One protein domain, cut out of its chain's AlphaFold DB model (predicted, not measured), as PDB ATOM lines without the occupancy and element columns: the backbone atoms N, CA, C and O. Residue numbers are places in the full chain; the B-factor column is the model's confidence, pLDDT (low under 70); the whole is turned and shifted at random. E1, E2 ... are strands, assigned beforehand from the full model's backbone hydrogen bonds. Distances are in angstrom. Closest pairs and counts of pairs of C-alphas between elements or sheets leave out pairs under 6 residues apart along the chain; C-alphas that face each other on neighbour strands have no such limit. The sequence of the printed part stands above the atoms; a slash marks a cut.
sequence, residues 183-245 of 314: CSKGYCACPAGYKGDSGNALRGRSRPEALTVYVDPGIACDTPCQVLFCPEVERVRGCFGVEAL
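This is residues 183 to 245 of the 314 residues of an uncharacterized protein of Trematosphaeria pertusa (UniProt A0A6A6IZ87). There is little regular structure: a small, twisted sheet of four short strands set among long loops, with the stretch 216 to 233 tied to residues 194 to 195 by residues 223 to 224. The 63 printed residues include no named helix; the mixed sheet runs E1, E3, E2, E4. The class is all strand, with 13 residues in named elements. The whole is compact, radius of gyration of the C-alphas 10.6 A, spanning 31 by 23 by 16 A.

Inner strands E2, residues 201 to 204, and E3, residues 213 to 215, form an antiparallel hairpin; N 214 and O 202 are 2.8 A apart. Edge strand E1, residues 187 to 189, is antiparallel to E3, N 215 and O 188 2.8 A apart. Edge strand E4, residues 234 to 236, is parallel to E2, N 203 and O 234 2.9 A apart. E1 and E4 are apart.

E2 measures 10.5 A from first to last C-alpha, E1 6.3 A, E3 6.7 A, E4 6.5 A. C-alpha 187 begins E1 at (144.385, 151.564, 74.578); C-alpha 236 ends E4 at (149.552, 158.465, 85.208).

The farthest C-alphas, Gln 226 and Glu 243, are 31.7 A apart. Links E1 to E2 and E3 to E4 are long. The printed part has no cut; pLDDT is under 70 at residues 242 to 245.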
ATOM      1  N   CYS A 183     141.768 152.900  68.734       95.56
ATOM      2  CA  CYS A 183     142.660 151.967  69.422       95.56
ATOM      3  C   CYS A 183     144.114 152.208  68.983       95.56
ATOM      4  O   CYS A 183     144.448 152.066  67.806       95.56
ATOM      5  N   SER A 184     144.978 152.594  69.923       92.81
ATOM      6  CA  SER A 184     146.391 152.902  69.700       92.81
ATOM      7  C   SER A 184     147.235 152.334  70.836       92.81
ATOM      8  O   SER A 184     146.948 152.561  72.009       92.81
ATOM      9  N   LYS A 185     148.278 151.563  70.496       90.06
ATOM     10  CA  LYS A 185     149.151 150.871  71.468       90.06
ATOM     11  C   LYS A 185     148.383 150.002  72.487       90.06
ATOM     12  O   LYS A 185     148.828 149.824  73.617       90.06
ATOM     13  N   GLY A 186     147.224 149.476  72.091       92.00
ATOM     14  CA  GLY A 186     146.374 148.657  72.953       92.00
ATOM     15  C   GLY A 186     145.500 149.438  73.936       92.00
ATOM     16  O   GLY A 186     144.919 148.801  74.800       92.00
ATOM     17  N   TYR A 187     145.354 150.762  73.811       94.44
ATOM     18  CA  TYR A 187     144.385 151.564  74.578       94.44
ATOM     19  C   TYR A 187     143.581 152.490  73.654       94.44
ATOM     20  O   TYR A 187     144.044 152.837  72.568       94.44
ATOM     21  N   CYS A 188     142.375 152.893  74.054       96.56
ATOM     22  CA  CYS A 188     141.568 153.813  73.255       96.56
ATOM     23  C   CYS A 188     142.067 155.241  73.448       96.56
ATOM     24  O   CYS A 188     142.150 155.710  74.574       96.56
ATOM     25  N   ALA A 189     142.431 155.918  72.363       96.75
ATOM     26  CA  ALA A 189     142.987 157.263  72.374       96.75
ATOM     27  C   ALA A 189     142.019 158.261  71.730       96.75
ATOM     28  O   ALA A 189     141.525 158.020  70.626       96.75
ATOM     29  N   CYS A 190     141.795 159.389  72.400       97.75
ATOM     30  CA  CYS A 190     141.035 160.512  71.869       97.75
ATOM     31  C   CYS A 190     141.885 161.382  70.926       97.75
ATOM     32  O   CYS A 190     143.108 161.480  71.102       97.75
ATOM     33  N   PRO A 191     141.258 162.053  69.942       96.75
ATOM     34  CA  PRO A 191     141.915 163.057  69.121       96.75
ATOM     35  C   PRO A 191     142.362 164.251  69.971       96.75
ATOM     36  O   PRO A 191     141.848 164.509  71.061       96.75
ATOM     37  N   ALA A 192     143.348 164.992  69.468       95.38
ATOM     38  CA  ALA A 192     143.886 166.146  70.175       95.38
ATOM     39  C   ALA A 192     142.786 167.185  70.457       95.38
ATOM     40  O   ALA A 192     142.042 167.567  69.558       95.38
ATOM     41  N   GLY A 193     142.710 167.649  71.707       96.31
ATOM     42  CA  GLY A 193     141.701 168.620  72.144       96.31
ATOM     43  C   GLY A 193     140.376 168.009  72.605       96.31
ATOM     44  O   GLY A 193     139.501 168.768  73.011       96.31
ATOM     45  N   TYR A 194     140.249 166.680  72.602       98.00
ATOM     46  CA  TYR A 194     139.072 165.965  73.094       98.00
ATOM     47  C   TYR A 194     139.433 164.987  74.216       98.00
ATOM     48  O   TYR A 194     140.565 164.503  74.318       98.00
ATOM     49  N   LYS A 195     138.446 164.693  75.060       97.81
ATOM     50  CA  LYS A 195     138.511 163.733  76.166       97.81
ATOM     51  C   LYS A 195     137.208 162.934  76.257       97.81
ATOM     52  O   LYS A 195     136.229 163.271  75.596       97.81
ATOM     53  N   GLY A 196     137.224 161.894  77.088       96.81
ATOM     54  CA  GLY A 196     136.017 161.155  77.455       96.81
ATOM     55  C   GLY A 196     135.067 161.992  78.309       96.81
ATOM     56  O   GLY A 196     135.523 162.758  79.162       96.81
ATOM     57  N   ASP A 197     133.767 161.839  78.075       93.19
ATOM     58  CA  ASP A 197     132.692 162.425  78.888       93.19
ATOM     59  C   ASP A 197     132.534 161.715  80.244       93.19
ATOM     60  O   ASP A 197     132.175 162.318  81.257       93.19
ATOM     61  N   SER A 198     132.838 160.420  80.258       91.12
ATOM     62  CA  SER A 198     132.573 159.483  81.336       91.12
ATOM     63  C   SER A 198     133.767 158.552  81.570       91.12
ATOM     64  O   SER A 198     134.676 158.446  80.747       91.12
ATOM     65  N   GLY A 199     133.786 157.892  82.732       91.75
ATOM     66  CA  GLY A 199     134.775 156.871  83.092       91.75
ATOM     67  C   GLY A 199     136.207 157.378  83.297       91.75
ATOM     68  O   GLY A 199     136.445 158.543  83.616       91.75
ATOM     69  N   ASN A 200     137.172 156.461  83.179       94.56
ATOM     70  CA  ASN A 200     138.578 156.783  83.390       94.56
ATOM     71  C   ASN A 200     139.160 157.405  82.120       94.56
ATOM     72  O   ASN A 200     139.282 156.741  81.090       94.56
ATOM     73  N   ALA A 201     139.574 158.664  82.220       96.00
ATOM     74  CA  ALA A 201     140.386 159.332  81.215       96.00
ATOM     75  C   ALA A 201     141.748 159.649  81.828       96.00
ATOM     76  O   ALA A 201     141.828 160.333  82.847       96.00
ATOM     77  N   LEU A 202     142.822 159.169  81.207       96.00
ATOM     78  CA  LEU A 202     144.189 159.374  81.685       96.00
ATOM     79  C   LEU A 202     145.069 159.886  80.556       96.00
ATOM     80  O   LEU A 202     144.842 159.596  79.385       96.00
ATOM     81  N   ARG A 203     146.140 160.592  80.904       95.00
ATOM     82  CA  ARG A 203     147.205 160.938  79.958       95.00
ATOM     83  C   ARG A 203     148.536 160.323  80.365       95.00
ATOM     84  O   ARG A 203     148.806 160.111  81.552       95.00
ATOM     85  N   GLY A 204     149.415 160.143  79.384       90.25
ATOM     86  CA  GLY A 204     150.807 159.798  79.653       90.25
ATOM     87  C   GLY A 204     151.565 160.931  80.350       90.25
ATOM     88  O   GLY A 204     151.214 162.108  80.270       90.25
ATOM     89  N   ARG A 205     152.648 160.596  81.051       86.31
ATOM     90  CA  ARG A 205     153.507 161.603  81.700       86.31
ATOM     91  C   ARG A 205     154.597 162.144  80.773       86.31
ATOM     92  O   ARG A 205     155.030 163.281  80.938       86.31
ATOM     93  N   SER A 206     155.049 161.325  79.828       86.38
ATOM     94  CA  SER A 206     156.133 161.602  78.881       86.38
ATOM     95  C   SER A 206     155.591 162.037  77.524       86.38
ATOM     96  O   SER A 206     154.573 161.528  77.069       86.38
ATOM     97  N   ARG A 207     156.280 162.954  76.830       83.56
ATOM     98  CA  ARG A 207     156.003 163.198  75.404       83.56
ATOM     99  C   ARG A 207     156.395 161.954  74.586       83.56
ATOM    100  O   ARG A 207     157.421 161.357  74.908       83.56
ATOM    101  N   PRO A 208     155.626 161.569  73.549       85.75
ATOM    102  CA  PRO A 208     154.443 162.253  73.002       85.75
ATOM    103  C   PRO A 208     153.117 161.946  73.730       85.75
ATOM    104  O   PRO A 208     152.139 162.657  73.536       85.75
ATOM    105  N   GLU A 209     153.083 160.946  74.607       86.06
ATOM    106  CA  GLU A 209     151.866 160.432  75.266       86.06
ATOM    107  C   GLU A 209     151.189 161.443  76.198       86.06
ATOM    108  O   GLU A 209     149.991 161.362  76.442       86.06
ATOM    109  N   ALA A 210     151.932 162.435  76.685       90.19
ATOM    110  CA  ALA A 210     151.393 163.545  77.467       90.19
ATOM    111  C   ALA A 210     150.426 164.448  76.691       90.19
ATOM    112  O   ALA A 210     149.750 165.276  77.305       90.19
ATOM    113  N   LEU A 211     150.382 164.312  75.363       93.31
ATOM    114  CA  LEU A 211     149.494 165.060  74.475       93.31
ATOM    115  C   LEU A 211     148.249 164.255  74.080       93.31
ATOM    116  O   LEU A 211     147.357 164.805  73.439       93.31
ATOM    117  N   THR A 212     148.188 162.974  74.447       95.31
ATOM    118  CA  THR A 212     147.107 162.059  74.081       95.31
ATOM    119  C   THR A 212     146.325 161.672  75.329       95.31
ATOM    120  O   THR A 212     146.905 161.275  76.341       95.31
ATOM    121  N   VAL A 213     145.002 161.799  75.255       96.75
ATOM    122  CA  VAL A 213     144.093 161.308  76.290       96.75
ATOM    123  C   VAL A 213     143.695 159.886  75.927       96.75
ATOM    124  O   VAL A 213     143.275 159.629  74.801       96.75
ATOM    125  N   TYR A 214     143.844 158.974  76.876       97.00
ATOM    126  CA  TYR A 214     143.446 157.584  76.762       97.00
ATOM    127  C   TYR A 214     142.226 157.320  77.641       97.00
ATOM    128  O   TYR A 214     142.164 157.803  78.771       97.00
ATOM    129  N   VAL A 215     141.279 156.552  77.117       97.38
ATOM    130  CA  VAL A 215     140.002 156.215  77.750       97.38
ATOM    131  C   VAL A 215     139.777 154.705  77.731       97.38
ATOM    132  O   VAL A 215     140.446 153.972  76.993       97.38
ATOM    133  N   ASP A 216     138.845 154.229  78.551       96.62
ATOM    134  CA  ASP A 216     138.406 152.836  78.504       96.62
ATOM    135  C   ASP A 216     137.631 152.528  77.196       96.62
ATOM    136  O   ASP A 216     137.031 153.421  76.590       96.62
ATOM    137  N   PRO A 217     137.616 151.264  76.728       96.06
ATOM    138  CA  PRO A 217     136.794 150.851  75.591       96.06
ATOM    139  C   PRO A 217     135.308 151.174  75.804       96.06
ATOM    140  O   PRO A 217     134.788 151.015  76.908       96.06
ATOM    141  N   GLY A 218     134.626 151.593  74.737       95.75
ATOM    142  CA  GLY A 218     133.229 152.040  74.763       95.75
ATOM    143  C   GLY A 218     133.004 153.512  75.130       95.75
ATOM    144  O   GLY A 218     131.904 154.009  74.907       95.75
ATOM    145  N   ILE A 219     134.017 154.229  75.628       97.38
ATOM    146  CA  ILE A 219     133.883 155.648  75.998       97.38
ATOM    147  C   ILE A 219     134.075 156.543  74.768       97.38
ATOM    148  O   ILE A 219     135.044 156.376  74.021       97.38
ATOM    149  N   ALA A 220     133.136 157.467  74.547       97.31
ATOM    150  CA  ALA A 220     133.168 158.409  73.431       97.31
ATOM    151  C   ALA A 220     134.137 159.570  73.709       97.31
ATOM    152  O   ALA A 220     134.248 160.034  74.837       97.31
ATOM    153  N   CYS A 221     134.830 160.054  72.677       97.81
ATOM    154  CA  CYS A 221     135.722 161.216  72.759       97.81
ATOM    155  C   CYS A 221     135.056 162.463  72.162       97.81
ATOM    156  O   CYS A 221     135.558 163.045  71.201       97.81
ATOM    157  N   ASP A 222     133.900 162.838  72.696       97.31
ATOM    158  CA  ASP A 222     133.059 163.938  72.214       97.31
ATOM    159  C   ASP A 222     133.185 165.215  73.057       97.31
ATOM    160  O   ASP A 222     132.806 166.301  72.615       97.31
ATOM    161  N   THR A 223     133.769 165.116  74.250       98.00
ATOM    162  CA  THR A 223     133.904 166.252  75.156       98.00
ATOM    163  C   THR A 223     135.157 167.059  74.810       98.00
ATOM    164  O   THR A 223     136.273 166.532  74.913       98.00
ATOM    165  N   PRO A 224     135.034 168.347  74.438       97.88
ATOM    166  CA  PRO A 224     136.189 169.192  74.194       97.88
ATOM    167  C   PRO A 224     136.910 169.504  75.506       97.88
ATOM    168  O   PRO A 224     136.317 169.646  76.579       97.88
ATOM    169  N   CYS A 225     138.223 169.630  75.419       97.50
ATOM    170  CA  CYS A 225     139.045 170.015  76.551       97.50
ATOM    171  C   CYS A 225     138.988 171.521  76.792       97.50
ATOM    172  O   CYS A 225     138.848 172.301  75.853       97.50
ATOM    173  N   GLN A 226     139.150 171.944  78.050       97.00
ATOM    174  CA  GLN A 226     139.139 173.379  78.387       97.00
ATOM    175  C   GLN A 226     140.300 174.133  77.728       97.00
ATOM    176  O   GLN A 226     140.204 175.317  77.416       97.00
ATOM    177  N   VAL A 227     141.408 173.427  77.527       95.50
ATOM    178  CA  VAL A 227     142.651 173.931  76.957       95.50
ATOM    179  C   VAL A 227     143.292 172.846  76.100       95.50
ATOM    180  O   VAL A 227     143.061 171.648  76.305       95.50
ATOM    181  N   LEU A 228     144.124 173.261  75.139       88.50
ATOM    182  CA  LEU A 228     144.896 172.334  74.313       88.50
ATOM    183  C   LEU A 228     145.645 171.332  75.200       88.50
ATOM    184  O   LEU A 228     146.192 171.675  76.249       88.50
ATOM    185  N   PHE A 229     145.649 170.077  74.757       89.12
ATOM    186  CA  PHE A 229     146.204 168.926  75.469       89.12
ATOM    187  C   PHE A 229     145.444 168.490  76.717       89.12
ATOM    188  O   PHE A 229     145.871 167.508  77.302       89.12
ATOM    189  N   CYS A 230     144.344 169.116  77.125       96.12
ATOM    190  CA  CYS A 230     143.475 168.637  78.207       96.12
ATOM    191  C   CYS A 230     144.111 168.514  79.612       96.12
ATOM    192  O   CYS A 230     143.863 167.505  80.270       96.12
ATOM    193  N   PRO A 231     144.967 169.439  80.096       95.62
ATOM    194  CA  PRO A 231     145.649 169.344  81.399       95.62
ATOM    195  C   PRO A 231     144.763 169.006  82.606       95.62
ATOM    196  O   PRO A 231     145.307 168.552  83.608       95.62
ATOM    197  N   GLU A 232     143.445 169.182  82.512       95.25
ATOM    198  CA  GLU A 232     142.477 168.721  83.508       95.25
ATOM    199  C   GLU A 232     142.389 167.188  83.655       95.25
ATOM    200  O   GLU A 232     141.902 166.700  84.667       95.25
ATOM    201  N   VAL A 233     142.848 166.420  82.662       96.81
ATOM    202  CA  VAL A 233     142.869 164.951  82.687       96.81
ATOM    203  C   VAL A 233     144.098 164.464  83.454       96.81
ATOM    204  O   VAL A 233     145.228 164.872  83.158       96.81
ATOM    205  N   GLU A 234     143.885 163.541  84.388       95.62
ATOM    206  CA  GLU A 234     144.912 163.021  85.291       95.62
ATOM    207  C   GLU A 234     146.116 162.403  84.553       95.62
ATOM    208  O   GLU A 234     145.991 161.722  83.532       95.62
ATOM    209  N   ARG A 235     147.322 162.654  85.081       94.12
ATOM    210  CA  ARG A 235     148.595 162.111  84.577       94.12
ATOM    211  C   ARG A 235     148.966 160.846  85.329       94.12
ATOM    212  O   ARG A 235     149.256 160.921  86.517       94.12
ATOM    213  N   VAL A 236     149.131 159.740  84.609       91.31
ATOM    214  CA  VAL A 236     149.552 158.465  85.208       91.31
ATOM    215  C   VAL A 236     150.928 158.039  84.696       91.31
ATOM    216  O   VAL A 236     151.331 158.328  83.564       91.31
ATOM    217  N   ARG A 237     151.707 157.397  85.575       85.44
ATOM    218  CA  ARG A 237     153.026 156.827  85.266       85.44
ATOM    219  C   ARG A 237     152.874 155.368  84.830       85.44
ATOM    220  O   ARG A 237     152.048 154.648  85.362       85.44
ATOM    221  N   GLY A 238     153.698 154.929  83.878       78.50
ATOM    222  CA  GLY A 238     153.892 153.498  83.595       78.50
ATOM    223  C   GLY A 238     152.841 152.805  82.720       78.50
ATOM    224  O   GLY A 238     153.081 151.687  82.287       78.50
ATOM    225  N   CYS A 239     151.724 153.452  82.381       82.69
ATOM    226  CA  CYS A 239     150.671 152.837  81.558       82.69
ATOM    227  C   CYS A 239     151.059 152.554  80.097       82.69
ATOM    228  O   CYS A 239     150.605 151.573  79.506       82.69
ATOM    229  N   PHE A 240     151.869 153.435  79.507       80.94
ATOM    230  CA  PHE A 240     152.002 153.549  78.048       80.94
ATOM    231  C   PHE A 240     153.416 153.239  77.529       80.94
ATOM    232  O   PHE A 240     153.698 153.405  76.346       80.94
ATOM    233  N   GLY A 241     154.300 152.744  78.402       71.38
ATOM    234  CA  GLY A 241     155.666 152.382  78.037       71.38
ATOM    235  C   GLY A 241     155.744 151.137  77.150       71.38
ATOM    236  O   GLY A 241     154.885 150.258  77.196       71.38
ATOM    237  N   VAL A 242     156.828 151.038  76.378       59.81
ATOM    238  CA  VAL A 242     157.163 149.886  75.515       59.81
ATOM    239  C   VAL A 242     157.188 148.564  76.302       59.81
ATOM    240  O   VAL A 242     156.855 147.508  75.772       59.81
ATOM    241  N   GLU A 243     157.485 148.635  77.601       55.88
ATOM    242  CA  GLU A 243     157.459 147.502  78.533       55.88
ATOM    243  C   GLU A 243     156.048 146.944  78.789       55.88
ATOM    244  O   GLU A 243     155.915 145.774  79.134       55.88
ATOM    245  N   ALA A 244     154.979 147.720  78.573       53.56
ATOM    246  CA  ALA A 244     153.596 147.245  78.725       53.56
ATOM    247  C   ALA A 244     153.102 146.397  77.531       53.56
ATOM    248  O   ALA A 244     152.079 145.704  77.644       53.56
ATOM    249  N   LEU A 245     153.810 146.470  76.394       50.84
ATOM    250  CA  LEU A 245     153.584 145.681  75.173       50.84
ATOM    251  C   LEU A 245     154.420 144.399  75.147       50.84
ATOM    252  O   LEU A 245     154.003 143.419  74.533       50.84
TER     253      LEU A 245